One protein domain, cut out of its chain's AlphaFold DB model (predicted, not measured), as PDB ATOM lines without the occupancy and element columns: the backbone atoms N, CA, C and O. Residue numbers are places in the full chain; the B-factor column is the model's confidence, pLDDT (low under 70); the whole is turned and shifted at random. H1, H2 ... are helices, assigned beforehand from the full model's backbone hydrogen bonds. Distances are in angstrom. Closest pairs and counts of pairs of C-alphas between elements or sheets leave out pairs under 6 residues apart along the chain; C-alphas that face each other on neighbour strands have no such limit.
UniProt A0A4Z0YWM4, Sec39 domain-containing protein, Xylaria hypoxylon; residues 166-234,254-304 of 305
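AT A GLANCE: This is residues 166 to 234 and 254 to 304 of the 305 residues of the protein "Sec39 domain-containing protein" of Xylaria hypoxylon (UniProt A0A4Z0YWM4). A compact body of six helices has the kinked H4 through its middle, with H1 along part of it; H3 and H6 slant between H4 and H5, and H2 packs on residues 166 to 170 of H1. Residues 295 to 304, of which 295 to 303 belong to H7, stick out as an arm. The 120 printed residues have seven named helices, H1 to H7 in order, and no named strand: the class is all helix. The whole is compact, with a radius of gyration of the C-alphas of 14.2 A and spans of 44 by 32 by 26 A.

HOW THE PARTS SIT: Start at H1, residues 166 to 177; it touches H2, residues 187 to 191, closest at the C-alphas of Ala 166 and Glu 191, 6.1 A apart. In H4, residues 210 to 228, residues 222 to 227 alone touch H1, opposite ways at a shallow tilt of 14 degrees; the C-alphas of Pro 169 and Leu 223 are closest, 4.5 A. H3, residues 195 to 202, touches H5, residues 255 to 270, at a steep tilt of 55 degrees, with the C-alphas of Ser 195 and Ala 256 closest, 5.3 A. H6, residues 272 to 281, touches residues 213 to 220 alone of H4, closest at the C-alphas of Gly 217 and Gln 281, 4.6 A. Every O i to N i+4 pair is within hydrogen-bond range in H2, H3 and H6, against 6 of 8 in H1, 8 of 15 in H4 and 11 of 12 in H5.

IN THESE COORDINATES: Find C-alpha 166 at (-10.446, 4.390, 40.457), where H1 begins. H4 runs 26.7 A with a kink of 50 degrees near residue 217; H5 runs 23.1 A. H7, residues 295 to 303, ends at C-alpha 303, (-30.302, 22.937, 37.268).

THE WHOLE: Residues 235 to 253 are not printed; C-alphas 234 and 254 are 6.6 A apart across the cut. The link from H6 to H7 is long. Residues 231 to 234, 254 to 255 and 294 to 304 have pLDDT under 70.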
ATOM      1  N   ALA A 166     -11.359   5.529  40.465       94.38
ATOM      2  CA  ALA A 166     -10.446   4.390  40.457       94.38
ATOM      3  C   ALA A 166      -9.467   4.459  39.282       94.38
ATOM      4  O   ALA A 166      -8.252   4.484  39.488       94.38
ATOM      5  N   LEU A 167      -9.985   4.530  38.053       96.31
ATOM      6  CA  LEU A 167      -9.153   4.465  36.852       96.31
ATOM      7  C   LEU A 167      -8.304   5.730  36.666       96.31
ATOM      8  O   LEU A 167      -7.085   5.635  36.522       96.31
ATOM      9  N   LEU A 168      -8.928   6.910  36.685       96.75
ATOM     10  CA  LEU A 168      -8.268   8.184  36.393       96.75
ATOM     11  C   LEU A 168      -7.088   8.496  37.339       96.75
ATOM     12  O   LEU A 168      -6.015   8.825  36.825       96.75
ATOM     13  N   PRO A 169      -7.202   8.366  38.680       96.69
ATOM     14  CA  PRO A 169      -6.095   8.658  39.587       96.69
ATOM     15  C   PRO A 169      -4.909   7.727  39.357       96.69
ATOM     16  O   PRO A 169      -3.766   8.183  39.332       96.69
ATOM     17  N   LEU A 170      -5.168   6.432  39.150       97.19
ATOM     18  CA  LEU A 170      -4.111   5.451  38.922       97.19
ATOM     19  C   LEU A 170      -3.423   5.678  37.570       97.19
ATOM     20  O   LEU A 170      -2.193   5.659  37.498       97.19
ATOM     21  N   LEU A 171      -4.201   5.954  36.517       97.12
ATOM     22  CA  LEU A 171      -3.687   6.275  35.186       97.12
ATOM     23  C   LEU A 171      -2.776   7.505  35.236       97.12
ATOM     24  O   LEU A 171      -1.615   7.434  34.828       97.12
ATOM     25  N   ARG A 172      -3.264   8.605  35.820       97.12
ATOM     26  CA  ARG A 172      -2.489   9.837  35.983       97.12
ATOM     27  C   ARG A 172      -1.220   9.597  36.769       97.12
ATOM     28  O   ARG A 172      -0.135   9.979  36.335       97.12
ATOM     29  N   ARG A 173      -1.335   8.920  37.910       97.31
ATOM     30  CA  ARG A 173      -0.203   8.668  38.794       97.31
ATOM     31  C   ARG A 173       0.894   7.853  38.112       97.31
ATOM     32  O   ARG A 173       2.068   8.173  38.304       97.31
ATOM     33  N   ASN A 174       0.533   6.836  37.336       96.62
ATOM     34  CA  ASN A 174       1.492   5.899  36.756       96.62
ATOM     35  C   ASN A 174       1.981   6.278  35.356       96.62
ATOM     36  O   ASN A 174       3.045   5.808  34.972       96.62
ATOM     37  N   TYR A 175       1.244   7.098  34.601       95.94
ATOM     38  CA  TYR A 175       1.560   7.351  33.189       95.94
ATOM     39  C   TYR A 175       1.634   8.830  32.808       95.94
ATOM     40  O   TYR A 175       2.371   9.164  31.884       95.94
ATOM     41  N   GLU A 176       0.935   9.722  33.513       95.81
ATOM     42  CA  GLU A 176       0.941  11.155  33.181       95.81
ATOM     43  C   GLU A 176       1.896  11.949  34.078       95.81
ATOM     44  O   GLU A 176       2.691  12.751  33.594       95.81
ATOM     45  N   TYR A 177       1.817  11.747  35.393       96.88
ATOM     46  CA  TYR A 177       2.478  12.615  36.370       96.88
ATOM     47  C   TYR A 177       3.863  12.102  36.746       96.88
ATOM     48  O   TYR A 177       4.800  12.893  36.833       96.88
ATOM     49  N   TYR A 178       3.999  10.786  36.939       96.62
ATOM     50  CA  TYR A 178       5.243  10.157  37.392       96.62
ATOM     51  C   TYR A 178       5.521   8.829  36.655       96.62
ATOM     52  O   TYR A 178       5.637   7.780  37.293       96.62
ATOM     53  N   PRO A 179       5.668   8.844  35.314       95.62
ATOM     54  CA  PRO A 179       5.841   7.630  34.504       95.62
ATOM     55  C   PRO A 179       7.138   6.858  34.776       95.62
ATOM     56  O   PRO A 179       7.253   5.685  34.431       95.62
ATOM     57  N   HIS A 180       8.133   7.501  35.386       95.25
ATOM     58  CA  HIS A 180       9.401   6.865  35.748       95.25
ATOM     59  C   HIS A 180       9.371   6.198  37.127       95.25
ATOM     60  O   HIS A 180      10.254   5.400  37.430       95.25
ATOM     61  N   GLU A 181       8.355   6.497  37.940       95.38
ATOM     62  CA  GLU A 181       8.185   5.956  39.291       95.38
ATOM     63  C   GLU A 181       6.737   5.470  39.499       95.38
ATOM     64  O   GLU A 181       6.020   5.981  40.376       95.38
ATOM     65  N   PRO A 182       6.260   4.514  38.669       94.31
ATOM     66  CA  PRO A 182       4.899   4.009  38.753       94.31
ATOM     67  C   PRO A 182       4.705   3.180  40.022       94.31
ATOM     68  O   PRO A 182       5.598   2.473  40.494       94.31
ATOM     69  N   ILE A 183       3.492   3.226  40.559       94.06
ATOM     70  CA  ILE A 183       3.088   2.360  41.656       94.06
ATOM     71  C   ILE A 183       2.837   0.962  41.084       94.06
ATOM     72  O   ILE A 183       2.091   0.802  40.120       94.06
ATOM     73  N   SER A 184       3.434  -0.058  41.702       91.69
ATOM     74  CA  SER A 184       3.267  -1.471  41.325       91.69
ATOM     75  C   SER A 184       1.942  -2.052  41.840       91.69
ATOM     76  O   SER A 184       1.933  -3.001  42.621       91.69
ATOM     77  N   LEU A 185       0.822  -1.452  41.437       94.31
ATOM     78  CA  LEU A 185      -0.527  -1.914  41.756       94.31
ATOM     79  C   LEU A 185      -1.330  -2.108  40.478       94.31
ATOM     80  O   LEU A 185      -1.281  -1.267  39.583       94.31
ATOM     81  N   THR A 186      -2.101  -3.191  40.443       95.62
ATOM     82  CA  THR A 186      -3.182  -3.336  39.469       95.62
ATOM     83  C   THR A 186      -4.357  -2.448  39.865       95.62
ATOM     84  O   THR A 186      -4.514  -2.106  41.040       95.62
ATOM     85  N   LEU A 187      -5.218  -2.123  38.907       96.25
ATOM     86  CA  LEU A 187      -6.459  -1.383  39.107       96.25
ATOM     87  C   LEU A 187      -7.338  -2.045  40.174       96.25
ATOM     88  O   LEU A 187      -7.747  -1.401  41.135       96.25
ATOM     89  N   GLU A 188      -7.515  -3.362  40.073       94.50
ATOM     90  CA  GLU A 188      -8.286  -4.142  41.043       94.50
ATOM     91  C   GLU A 188      -7.677  -4.079  42.462       94.50
ATOM     92  O   GLU A 188      -8.398  -4.002  43.457       94.50
ATOM     93  N   SER A 189      -6.343  -4.085  42.578       93.81
ATOM     94  CA  SER A 189      -5.662  -3.973  43.877       93.81
ATOM     95  C   SER A 189      -5.760  -2.559  44.446       93.81
ATOM     96  O   SER A 189      -5.969  -2.392  45.645       93.81
ATOM     97  N   PHE A 190      -5.633  -1.543  43.588       94.56
ATOM     98  CA  PHE A 190      -5.770  -0.136  43.952       94.56
ATOM     99  C   PHE A 190      -7.166   0.166  44.506       94.56
ATOM    100  O   PHE A 190      -7.300   0.816  45.542       94.56
ATOM    101  N   GLU A 191      -8.206  -0.382  43.877       91.56
ATOM    102  CA  GLU A 191      -9.590  -0.243  44.328       91.56
ATOM    103  C   GLU A 191      -9.849  -0.813  45.724       91.56
ATOM    104  O   GLU A 191     -10.798  -0.386  46.377       91.56
ATOM    105  N   ARG A 192      -9.022  -1.743  46.204       89.31
ATOM    106  CA  ARG A 192      -9.192  -2.411  47.503       89.31
ATOM    107  C   ARG A 192      -8.299  -1.859  48.605       89.31
ATOM    108  O   ARG A 192      -8.307  -2.396  49.712       89.31
ATOM    109  N   LEU A 193      -7.498  -0.840  48.312       90.31
ATOM    110  CA  LEU A 193      -6.624  -0.257  49.317       90.31
ATOM    111  C   LEU A 193      -7.424   0.383  50.449       90.31
ATOM    112  O   LEU A 193      -8.426   1.061  50.224       90.31
ATOM    113  N   ASP A 194      -6.892   0.233  51.660       89.25
ATOM    114  CA  ASP A 194      -7.252   1.087  52.784       89.25
ATOM    115  C   ASP A 194      -6.964   2.558  52.450       89.25
ATOM    116  O   ASP A 194      -5.974   2.882  51.781       89.25
ATOM    117  N   SER A 195      -7.812   3.450  52.953       88.75
ATOM    118  CA  SER A 195      -7.763   4.877  52.654       88.75
ATOM    119  C   SER A 195      -6.406   5.510  52.948       88.75
ATOM    120  O   SER A 195      -5.892   6.275  52.129       88.75
ATOM    121  N   ARG A 196      -5.775   5.165  54.079       90.44
ATOM    122  CA  ARG A 196      -4.452   5.687  54.443       90.44
ATOM    123  C   ARG A 196      -3.398   5.239  53.433       90.44
ATOM    124  O   ARG A 196      -2.557   6.037  53.018       90.44
ATOM    125  N   VAL A 197      -3.440   3.966  53.037       92.94
ATOM    126  CA  VAL A 197      -2.486   3.382  52.081       92.94
ATOM    127  C   VAL A 197      -2.677   3.975  50.689       92.94
ATOM    128  O   VAL A 197      -1.689   4.274  50.018       92.94
ATOM    129  N   ALA A 198      -3.920   4.193  50.262       93.44
ATOM    130  CA  ALA A 198      -4.233   4.815  48.981       93.44
ATOM    131  C   ALA A 198      -3.702   6.252  48.896       93.44
ATOM    132  O   ALA A 198      -2.965   6.563  47.960       93.44
ATOM    133  N   VAL A 199      -3.980   7.093  49.902       94.50
ATOM    134  CA  VAL A 199      -3.472   8.478  49.966       94.50
ATOM    135  C   VAL A 199      -1.944   8.498  49.930       94.50
ATOM    136  O   VAL A 199      -1.352   9.211  49.118       94.50
ATOM    137  N   ALA A 200      -1.293   7.675  50.757       94.56
ATOM    138  CA  ALA A 200       0.165   7.588  50.790       94.56
ATOM    139  C   ALA A 200       0.754   7.114  49.450       94.56
ATOM    140  O   ALA A 200       1.791   7.615  49.021       94.56
ATOM    141  N   SER A 201       0.091   6.172  48.775       95.88
ATOM    142  CA  SER A 201       0.542   5.647  47.485       95.88
ATOM    143  C   SER A 201       0.406   6.700  46.385       95.88
ATOM    144  O   SER A 201       1.386   6.978  45.689       95.88
ATOM    145  N   LEU A 202      -0.762   7.341  46.265       96.75
ATOM    146  CA  LEU A 202      -1.022   8.389  45.273       96.75
ATOM    147  C   LEU A 202      -0.059   9.571  45.431       96.75
ATOM    148  O   LEU A 202       0.519  10.017  44.442       96.75
ATOM    149  N   LEU A 203       0.185  10.014  46.667       96.56
ATOM    150  CA  LEU A 203       1.043  11.167  46.969       96.56
ATOM    151  C   LEU A 203       2.515  10.809  47.223       96.56
ATOM    152  O   LEU A 203       3.287  11.649  47.682       96.56
ATOM    153  N   SER A 204       2.929   9.571  46.936       95.56
ATOM    154  CA  SER A 204       4.283   9.077  47.241       95.56
ATOM    155  C   SER A 204       5.417   9.880  46.596       95.56
ATOM    156  O   SER A 204       6.528   9.857  47.114       95.56
ATOM    157  N   GLN A 205       5.139  10.581  45.494       96.12
ATOM    158  CA  GLN A 205       6.109  11.399  44.752       96.12
ATOM    159  C   GLN A 205       5.846  12.900  44.870       96.12
ATOM    160  O   GLN A 205       6.602  13.721  44.356       96.12
ATOM    161  N   THR A 206       4.787  13.281  45.578       96.12
ATOM    162  CA  THR A 206       4.358  14.670  45.669       96.12
ATOM    163  C   THR A 206       5.352  15.481  46.490       96.12
ATOM    164  O   THR A 206       5.431  15.348  47.712       96.12
ATOM    165  N   GLY A 207       6.104  16.353  45.814       93.75
ATOM    166  CA  GLY A 207       7.048  17.262  46.464       93.75
ATOM    167  C   GLY A 207       8.262  16.573  47.096       93.75
ATOM    168  O   GLY A 207       8.872  17.149  47.999       93.75
ATOM    169  N   VAL A 208       8.604  15.355  46.651       93.06
ATOM    170  CA  VAL A 208       9.793  14.620  47.123       93.06
ATOM    171  C   VAL A 208      11.072  15.350  46.717       93.06
ATOM    172  O   VAL A 208      12.013  15.432  47.511       93.06
ATOM    173  N   ARG A 209      11.104  15.913  45.505       91.38
ATOM    174  CA  ARG A 209      12.226  16.706  44.990       91.38
ATOM    175  C   ARG A 209      11.842  18.184  44.927       91.38
ATOM    176  O   ARG A 209      10.665  18.546  44.918       91.38
ATOM    177  N   GLU A 210      12.833  19.073  44.901       89.50
ATOM    178  CA  GLU A 210      12.570  20.519  44.908       89.50
ATOM    179  C   GLU A 210      11.841  20.976  43.632       89.50
ATOM    180  O   GLU A 210      10.974  21.849  43.686       89.50
ATOM    181  N   GLU A 211      12.138  20.328  42.508       92.25
ATOM    182  CA  GLU A 211      11.463  20.492  41.222       92.25
ATOM    183  C   GLU A 211       9.997  20.031  41.217       92.25
ATOM    184  O   GLU A 211       9.240  20.501  40.373       92.25
ATOM    185  N   ASP A 212       9.575  19.194  42.173       91.81
ATOM    186  CA  ASP A 212       8.200  18.685  42.268       91.81
ATOM    187  C   ASP A 212       7.289  19.607  43.092       91.81
ATOM    188  O   ASP A 212       6.063  19.499  43.039       91.81
ATOM    189  N   LEU A 213       7.854  20.559  43.848       93.56
ATOM    190  CA  LEU A 213       7.085  21.500  44.675       93.56
ATOM    191  C   LEU A 213       6.014  22.301  43.907       93.56
ATOM    192  O   LEU A 213       4.953  22.555  44.480       93.56
ATOM    193  N   PRO A 214       6.224  22.724  42.645       95.25
ATOM    194  CA  PRO A 214       5.179  23.371  41.854       95.25
ATOM    195  C   PRO A 214       4.003  22.449  41.499       95.25
ATOM    196  O   PRO A 214       2.960  22.956  41.095       95.25
ATOM    197  N   HIS A 215       4.164  21.128  41.617       95.81
ATOM    198  CA  HIS A 215       3.171  20.125  41.232       95.81
ATOM    199  C   HIS A 215       2.293  19.641  42.391       95.81
ATOM    200  O   HIS A 215       1.357  18.881  42.156       95.81
ATOM    201  N   VAL A 216       2.517  20.119  43.619       96.88
ATOM    202  CA  VAL A 216       1.742  19.701  44.801       96.88
ATOM    203  C   VAL A 216       0.240  19.924  44.604       96.88
ATOM    204  O   VAL A 216      -0.544  18.993  44.781       96.88
ATOM    205  N   GLY A 217      -0.173  21.114  44.159       96.56
ATOM    206  CA  GLY A 217      -1.586  21.382  43.874       96.56
ATOM    207  C   GLY A 217      -2.145  20.531  42.730       96.56
ATOM    208  O   GLY A 217      -3.291  20.101  42.786       96.56
ATOM    209  N   ARG A 218      -1.345  20.234  41.694       96.75
ATOM    210  CA  ARG A 218      -1.758  19.340  40.593       96.75
ATOM    211  C   ARG A 218      -2.067  17.939  41.118       96.75
ATOM    212  O   ARG A 218      -3.081  17.362  40.738       96.75
ATOM    213  N   ASP A 219      -1.208  17.398  41.974       97.38
ATOM    214  CA  ASP A 219      -1.374  16.050  42.515       97.38
ATOM    215  C   ASP A 219      -2.602  15.961  43.428       97.38
ATOM    216  O   ASP A 219      -3.390  15.023  43.313       97.38
ATOM    217  N   LEU A 220      -2.826  16.965  44.277       96.19
ATOM    218  CA  LEU A 220      -4.009  17.015  45.139       96.19
ATOM    219  C   LEU A 220      -5.305  17.119  44.320       96.19
ATOM    220  O   LEU A 220      -6.213  16.312  44.516       96.19
ATOM    221  N   ARG A 221      -5.367  18.019  43.329       95.44
ATOM    222  CA  ARG A 221      -6.544  18.163  42.451       95.44
ATOM    223  C   ARG A 221      -6.789  16.962  41.554       95.44
ATOM    224  O   ARG A 221      -7.937  16.646  41.278       95.44
ATOM    225  N   GLY A 222      -5.723  16.367  41.022       94.94
ATOM    226  CA  GLY A 222      -5.802  15.405  39.925       94.94
ATOM    227  C   GLY A 222      -5.705  13.942  40.343       94.94
ATOM    228  O   GLY A 222      -6.095  13.083  39.554       94.94
ATOM    229  N   LEU A 223      -5.193  13.658  41.547       96.00
ATOM    230  CA  LEU A 223      -5.095  12.307  42.110       96.00
ATOM    231  C   LEU A 223      -6.037  12.131  43.303       96.00
ATOM    232  O   LEU A 223      -6.844  11.208  43.312       96.00
ATOM    233  N   ILE A 224      -5.950  13.018  44.298       94.06
ATOM    234  CA  ILE A 224      -6.721  12.889  45.543       94.06
ATOM    235  C   ILE A 224      -8.171  13.309  45.354       94.06
ATOM    236  O   ILE A 224      -9.064  12.561  45.742       94.06
ATOM    237  N   GLY A 225      -8.409  14.464  44.732       91.81
ATOM    238  CA  GLY A 225      -9.755  14.966  44.469       91.81
ATOM    239  C   GLY A 225     -10.665  13.923  43.801       91.81
ATOM    240  O   GLY A 225     -11.699  13.584  44.377       91.81
ATOM    241  N   PRO A 226     -10.276  13.326  42.655       91.81
ATOM    242  CA  PRO A 226     -11.114  12.344  41.978       91.81
ATOM    243  C   PRO A 226     -11.242  11.049  42.785       91.81
ATOM    244  O   PRO A 226     -12.305  10.439  42.799       91.81
ATOM    245  N   TRP A 227     -10.199  10.639  43.514       91.31
ATOM    246  CA  TRP A 227     -10.250   9.439  44.348       91.31
ATOM    247  C   TRP A 227     -11.240   9.562  45.523       91.31
ATOM    248  O   TRP A 227     -11.963   8.609  45.818       91.31
ATOM    249  N   ILE A 228     -11.335  10.741  46.150       87.62
ATOM    250  CA  ILE A 228     -12.300  11.015  47.231       87.62
ATOM    251  C   ILE A 228     -13.751  11.027  46.719       87.62
ATOM    252  O   ILE A 228     -14.662  10.712  47.484       87.62
ATOM    253  N   TYR A 229     -13.959  11.307  45.428       78.06
ATOM    254  CA  TYR A 229     -15.271  11.489  44.795       78.06
ATOM    255  C   TYR A 229     -16.223  10.278  44.909       78.06
ATOM    256  O   TYR A 229     -17.436  10.423  44.791       78.06
ATOM    257  N   SER A 230     -15.715   9.064  45.147       75.81
ATOM    258  CA  SER A 230     -16.562   7.869  45.260       75.81
ATOM    259  C   SER A 230     -17.143   7.676  46.664       75.81
ATOM    260  O   SER A 230     -16.579   6.931  47.467       75.81
ATOM    261  N   ASN A 231     -18.334   8.225  46.914       64.81
ATOM    262  CA  ASN A 231     -19.078   8.034  48.171       64.81
ATOM    263  C   ASN A 231     -19.354   6.556  48.511       64.81
ATOM    264  O   ASN A 231     -19.233   6.153  49.666       64.81
ATOM    265  N   ALA A 232     -19.583   5.716  47.494       62.88
ATOM    266  CA  ALA A 232     -19.827   4.278  47.653       62.88
ATOM    267  C   ALA A 232     -18.671   3.510  48.329       62.88
ATOM    268  O   ALA A 232     -18.865   2.410  48.839       62.88
ATOM    269  N   ARG A 233     -17.460   4.083  48.349       64.62
ATOM    270  CA  ARG A 233     -16.292   3.514  49.038       64.62
ATOM    271  C   ARG A 233     -16.368   3.714  50.559       64.62
ATOM    272  O   ARG A 233     -15.673   3.024  51.301       64.62
ATOM    273  N   TRP A 234     -17.191   4.658  51.011       61.94
ATOM    274  CA  TRP A 234     -17.261   5.140  52.391       61.94
ATOM    275  C   TRP A 234     -18.580   4.766  53.087       61.94
ATOM    276  O   TRP A 234     -18.602   4.624  54.307       61.94
ATOM    277  N   CYS A 254     -15.987  12.464  54.423       65.31
ATOM    278  CA  CYS A 254     -15.338  11.286  53.885       65.31
ATOM    279  C   CYS A 254     -14.217  10.888  54.862       65.31
ATOM    280  O   CYS A 254     -13.302  11.690  55.057       65.31
ATOM    281  N   PRO A 255     -14.204   9.675  55.446       69.38
ATOM    282  CA  PRO A 255     -13.097   9.216  56.297       69.38
ATOM    283  C   PRO A 255     -11.733   9.292  55.594       69.38
ATOM    284  O   PRO A 255     -10.689   9.477  56.212       69.38
ATOM    285  N   ALA A 256     -11.722   9.218  54.263       75.19
ATOM    286  CA  ALA A 256     -10.512   9.377  53.473       75.19
ATOM    287  C   ALA A 256      -9.943  10.802  53.505       75.19
ATOM    288  O   ALA A 256      -8.729  10.978  53.392       75.19
ATOM    289  N   TRP A 257     -10.794  11.810  53.711       85.19
ATOM    290  CA  TRP A 257     -10.363  13.190  53.913       85.19
ATOM    291  C   TRP A 257      -9.516  13.335  55.178       85.19
ATOM    292  O   TRP A 257      -8.509  14.043  55.162       85.19
ATOM    293  N   GLU A 258      -9.844  12.596  56.242       87.06
ATOM    294  CA  GLU A 258      -9.041  12.576  57.468       87.06
ATOM    295  C   GLU A 258      -7.609  12.112  57.180       87.06
ATOM    296  O   GLU A 258      -6.655  12.733  57.641       87.06
ATOM    297  N   HIS A 259      -7.432  11.098  56.332       89.94
ATOM    298  CA  HIS A 259      -6.100  10.625  55.950       89.94
ATOM    299  C   HIS A 259      -5.325  11.609  55.069       89.94
ATOM    300  O   HIS A 259      -4.095  11.656  55.139       89.94
ATOM    301  N   VAL A 260      -6.009  12.438  54.277       91.50
ATOM    302  CA  VAL A 260      -5.352  13.541  53.557       91.50
ATOM    303  C   VAL A 260      -4.906  14.632  54.526       91.50
ATOM    304  O   VAL A 260      -3.782  15.124  54.415       91.50
ATOM    305  N   LEU A 261      -5.730  14.972  55.521       91.62
ATOM    306  CA  LEU A 261      -5.350  15.910  56.579       91.62
ATOM    307  C   LEU A 261      -4.166  15.381  57.401       91.62
ATOM    308  O   LEU A 261      -3.216  16.121  57.657       91.62
ATOM    309  N   GLU A 262      -4.166  14.097  57.760       92.31
ATOM    310  CA  GLU A 262      -3.029  13.443  58.416       92.31
ATOM    311  C   GLU A 262      -1.756  13.508  57.558       92.31
ATOM    312  O   GLU A 262      -0.667  13.785  58.078       92.31
ATOM    313  N   TRP A 263      -1.874  13.283  56.244       94.38
ATOM    314  CA  TRP A 263      -0.751  13.428  55.318       94.38
ATOM    315  C   TRP A 263      -0.225  14.869  55.308       94.38
ATOM    316  O   TRP A 263       0.980  15.069  55.458       94.38
ATOM    317  N   LEU A 264      -1.099  15.881  55.244       93.81
ATOM    318  CA  LEU A 264      -0.711  17.298  55.293       93.81
ATOM    319  C   LEU A 264       0.001  17.668  56.604       93.81
ATOM    320  O   LEU A 264       1.031  18.342  56.576       93.81
ATOM    321  N   ILE A 265      -0.500  17.196  57.749       93.62
ATOM    322  CA  ILE A 265       0.128  17.405  59.067       93.62
ATOM    323  C   ILE A 265       1.518  16.752  59.112       93.62
ATOM    324  O   ILE A 265       2.483  17.339  59.614       93.62
ATOM    325  N   THR A 266       1.643  15.552  58.542       93.06
ATOM    326  CA  THR A 266       2.931  14.860  58.424       93.06
ATOM    327  C   THR A 266       3.902  15.674  57.567       93.06
ATOM    328  O   THR A 266       5.040  15.905  57.979       93.06
ATOM    329  N   GLN A 267       3.448  16.198  56.423       92.88
ATOM    330  CA  GLN A 267       4.268  17.057  55.567       92.88
ATOM    331  C   GLN A 267       4.659  18.365  56.252       92.88
ATOM    332  O   GLN A 267       5.800  18.785  56.117       92.88
ATOM    333  N   ALA A 268       3.799  18.979  57.065       91.50
ATOM    334  CA  ALA A 268       4.168  20.180  57.820       91.50
ATOM    335  C   ALA A 268       5.384  19.948  58.741       91.50
ATOM    336  O   ALA A 268       6.169  20.868  58.978       91.50
ATOM    337  N   SER A 269       5.561  18.710  59.212       90.69
ATOM    338  CA  SER A 269       6.668  18.297  60.080       90.69
ATOM    339  C   SER A 269       7.916  17.862  59.298       90.69
ATOM    340  O   SER A 269       9.035  18.138  59.725       90.69
ATOM    341  N   VAL A 270       7.734  17.169  58.168       89.56
ATOM    342  CA  VAL A 270       8.825  16.560  57.380       89.56
ATOM    343  C   VAL A 270       9.340  17.495  56.282       89.56
ATOM    344  O   VAL A 270      10.545  17.612  56.074       89.56
ATOM    345  N   SER A 271       8.435  18.182  55.589       89.62
ATOM    346  CA  SER A 271       8.723  19.109  54.496       89.62
ATOM    347  C   SER A 271       7.687  20.235  54.476       89.62
ATOM    348  O   SER A 271       6.739  20.245  53.689       89.62
ATOM    349  N   TRP A 272       7.873  21.228  55.350       93.12
ATOM    350  CA  TRP A 272       6.935  22.350  55.492       93.12
ATOM    351  C   TRP A 272       6.638  23.070  54.163       93.12
ATOM    352  O   TRP A 272       5.553  23.615  53.983       93.12
ATOM    353  N   ARG A 273       7.583  23.042  53.209       95.38
ATOM    354  CA  ARG A 273       7.419  23.609  51.861       95.38
ATOM    355  C   ARG A 273       6.304  22.912  51.081       95.38
ATOM    356  O   ARG A 273       5.563  23.597  50.386       95.38
ATOM    357  N   VAL A 274       6.168  21.590  51.211       94.88
ATOM    358  CA  VAL A 274       5.081  20.818  50.585       94.88
ATOM    359  C   VAL A 274       3.744  21.211  51.199       94.88
ATOM    360  O   VAL A 274       2.812  21.514  50.464       94.88
ATOM    361  N   ALA A 275       3.670  21.300  52.530       94.12
ATOM    362  CA  ALA A 275       2.449  21.723  53.214       94.12
ATOM    363  C   ALA A 275       2.015  23.138  52.795       94.12
ATOM    364  O   ALA A 275       0.862  23.342  52.434       94.12
ATOM    365  N   VAL A 276       2.939  24.106  52.757       94.62
ATOM    366  CA  VAL A 276       2.634  25.468  52.284       94.62
ATOM    367  C   VAL A 276       2.176  25.463  50.828       94.62
ATOM    368  O   VAL A 276       1.191  26.117  50.507       94.62
ATOM    369  N   LYS A 277       2.823  24.685  49.949       96.12
ATOM    370  CA  LYS A 277       2.384  24.572  48.552       96.12
ATOM    371  C   LYS A 277       1.009  23.935  48.412       96.12
ATOM    372  O   LYS A 277       0.261  24.374  47.551       96.12
ATOM    373  N   ALA A 278       0.660  22.967  49.254       94.44
ATOM    374  CA  ALA A 278      -0.685  22.409  49.279       94.44
ATOM    375  C   ALA A 278      -1.729  23.488  49.602       94.44
ATOM    376  O   ALA A 278      -2.685  23.623  48.854       94.44
ATOM    377  N   PHE A 279      -1.508  24.306  50.637       92.25
ATOM    378  CA  PHE A 279      -2.428  25.398  50.985       92.25
ATOM    379  C   PHE A 279      -2.460  26.532  49.950       92.25
ATOM    380  O   PHE A 279      -3.517  27.099  49.706       92.25
ATOM    381  N   ASP A 280      -1.322  26.868  49.337       94.31
ATOM    382  CA  ASP A 280      -1.244  27.936  48.330       94.31
ATOM    383  C   ASP A 280      -1.869  27.530  46.986       94.31
ATOM    384  O   ASP A 280      -2.261  28.387  46.195       94.31
ATOM    385  N   GLN A 281      -1.844  26.234  46.665       93.62
ATOM    386  CA  GLN A 281      -2.158  25.724  45.333       93.62
ATOM    387  C   GLN A 281      -3.372  24.803  45.309       93.62
ATOM    388  O   GLN A 281      -3.593  24.199  44.265       93.62
ATOM    389  N   TRP A 282      -4.115  24.621  46.393       94.00
ATOM    390  CA  TRP A 282      -5.289  23.756  46.391       94.00
ATOM    391  C   TRP A 282      -6.349  24.276  47.356       94.00
ATOM    392  O   TRP A 282      -6.097  24.365  48.556       94.00
ATOM    393  N   ASP A 283      -7.549  24.559  46.842       88.44
ATOM    394  CA  ASP A 283      -8.659  25.100  47.648       88.44
ATOM    395  C   ASP A 283      -9.463  24.000  48.381       88.44
ATOM    396  O   ASP A 283     -10.555  24.234  48.903       88.44
ATOM    397  N   GLY A 284      -8.911  22.785  48.455       85.88
ATOM    398  CA  GLY A 284      -9.486  21.645  49.166       85.88
ATOM    399  C   GLY A 284     -10.359  20.737  48.289       85.88
ATOM    400  O   GLY A 284     -10.305  20.817  47.065       85.88
ATOM    401  N   PRO A 285     -11.180  19.855  48.893       80.88
ATOM    402  CA  PRO A 285     -11.890  18.784  48.182       80.88
ATOM    403  C   PRO A 285     -12.876  19.225  47.093       80.88
ATOM    404  O   PRO A 285     -13.317  18.377  46.329       80.88
ATOM    405  N   GLY A 286     -13.246  20.508  47.031       79.38
ATOM    406  CA  GLY A 286     -14.057  21.065  45.941       79.38
ATOM    407  C   GLY A 286     -13.240  21.518  44.722       79.38
ATOM    408  O   GLY A 286     -13.787  21.622  43.629       79.38
ATOM    409  N   ASP A 287     -11.935  21.760  44.880       87.88
ATOM    410  CA  ASP A 287     -11.005  22.070  43.789       87.88
ATOM    411  C   ASP A 287     -10.470  20.754  43.214       87.88
ATOM    412  O   ASP A 287      -9.466  20.208  43.673       87.88
ATOM    413  N   VAL A 288     -11.203  20.179  42.259       89.19
ATOM    414  CA  VAL A 288     -10.915  18.851  41.701       89.19
ATOM    415  C   VAL A 288     -10.782  18.911  40.188       89.19
ATOM    416  O   VAL A 288     -11.612  19.483  39.486       89.19
ATOM    417  N   ASP A 289      -9.753  18.246  39.671       91.75
ATOM    418  CA  ASP A 289      -9.572  18.018  38.244       91.75
ATOM    419  C   ASP A 289     -10.101  16.626  37.872       91.75
ATOM    420  O   ASP A 289      -9.414  15.618  38.041       91.75
ATOM    421  N   LEU A 290     -11.314  16.577  37.318       87.88
ATOM    422  CA  LEU A 290     -11.986  15.345  36.877       87.88
ATOM    423  C   LEU A 290     -11.635  14.931  35.433       87.88
ATOM    424  O   LEU A 290     -12.327  14.100  34.845       87.88
ATOM    425  N   GLY A 291     -10.607  15.526  34.815       81.81
ATOM    426  CA  GLY A 291     -10.123  15.127  33.487       81.81
ATOM    427  C   GLY A 291     -11.115  15.353  32.341       81.81
ATOM    428  O   GLY A 291     -11.030  14.678  31.322       81.81
ATOM    429  N   GLY A 292     -12.071  16.272  32.507       79.62
ATOM    430  CA  GLY A 292     -13.136  16.543  31.531       79.62
ATOM    431  C   GLY A 292     -14.352  15.613  31.630       79.62
ATOM    432  O   GLY A 292     -15.370  15.893  31.006       79.62
ATOM    433  N   TYR A 293     -14.302  14.569  32.464       75.12
ATOM    434  CA  TYR A 293     -15.397  13.604  32.634       75.12
ATOM    435  C   TYR A 293     -16.505  14.070  33.597       75.12
ATOM    436  O   TYR A 293     -17.541  13.420  33.709       75.12
ATOM    437  N   GLY A 294     -16.298  15.193  34.292       59.38
ATOM    438  CA  GLY A 294     -17.237  15.750  35.277       59.38
ATOM    439  C   GLY A 294     -18.162  16.865  34.771       59.38
ATOM    440  O   GLY A 294     -19.001  17.336  35.532       59.38
ATOM    441  N   LEU A 295     -18.018  17.314  33.516       53.41
ATOM    442  CA  LEU A 295     -18.682  18.531  33.016       53.41
ATOM    443  C   LEU A 295     -20.216  18.458  32.993       53.41
ATOM    444  O   LEU A 295     -20.867  19.479  33.165       53.41
ATOM    445  N   GLU A 296     -20.803  17.275  32.833       51.75
ATOM    446  CA  GLU A 296     -22.266  17.133  32.802       51.75
ATOM    447  C   GLU A 296     -22.915  17.128  34.196       51.75
ATOM    448  O   GLU A 296     -24.092  17.438  34.317       51.75
ATOM    449  N   TRP A 297     -22.159  16.826  35.256       48.25
ATOM    450  CA  TRP A 297     -22.681  16.799  36.632       48.25
ATOM    451  C   TRP A 297     -22.797  18.187  37.252       48.25
ATOM    452  O   TRP A 297     -23.771  18.474  37.945       48.25
ATOM    453  N   LEU A 298     -21.829  19.066  36.975       47.31
ATOM    454  CA  LEU A 298     -21.887  20.444  37.462       47.31
ATOM    455  C   LEU A 298     -23.109  21.174  36.885       47.31
ATOM    456  O   LEU A 298     -23.717  21.969  37.592       47.31
ATOM    457  N   ASP A 299     -23.523  20.868  35.654       41.41
ATOM    458  CA  ASP A 299     -24.732  21.458  35.071       41.41
ATOM    459  C   ASP A 299     -26.034  20.897  35.674       41.41
ATOM    460  O   ASP A 299     -27.003  21.650  35.806       41.41
ATOM    461  N   ASP A 300     -26.075  19.626  36.090       40.41
ATOM    462  CA  ASP A 300     -27.270  19.017  36.695       40.41
ATOM    463  C   ASP A 300     -27.495  19.459  38.155       40.41
ATOM    464  O   ASP A 300     -28.635  19.735  38.540       40.41
ATOM    465  N   GLU A 301     -26.436  19.664  38.948       40.62
ATOM    466  CA  GLU A 301     -26.551  20.257  40.296       40.62
ATOM    467  C   GLU A 301     -26.981  21.735  40.249       40.62
ATOM    468  O   GLU A 301     -27.760  22.190  41.092       40.62
ATOM    469  N   HIS A 302     -26.562  22.488  39.223       34.03
ATOM    470  CA  HIS A 302     -26.979  23.885  39.028       34.03
ATOM    471  C   HIS A 302     -28.386  24.027  38.424       34.03
ATOM    472  O   HIS A 302     -28.975  25.108  38.486       34.03
ATOM    473  N   ARG A 303     -28.947  22.958  37.848       32.47
ATOM    474  CA  ARG A 303     -30.302  22.937  37.268       32.47
ATOM    475  C   ARG A 303     -31.373  22.364  38.198       32.47
ATOM    476  O   ARG A 303     -32.553  22.417  37.851       32.47
ATOM    477  N   GLY A 304     -30.977  21.867  39.370       39.09
ATOM    478  CA  GLY A 304     -31.859  21.319  40.404       39.09
ATOM    479  C   GLY A 304     -32.154  22.236  41.601       39.09
ATOM    480  O   GLY A 304     -32.686  21.738  42.593       39.09
TER     481      GLY A 304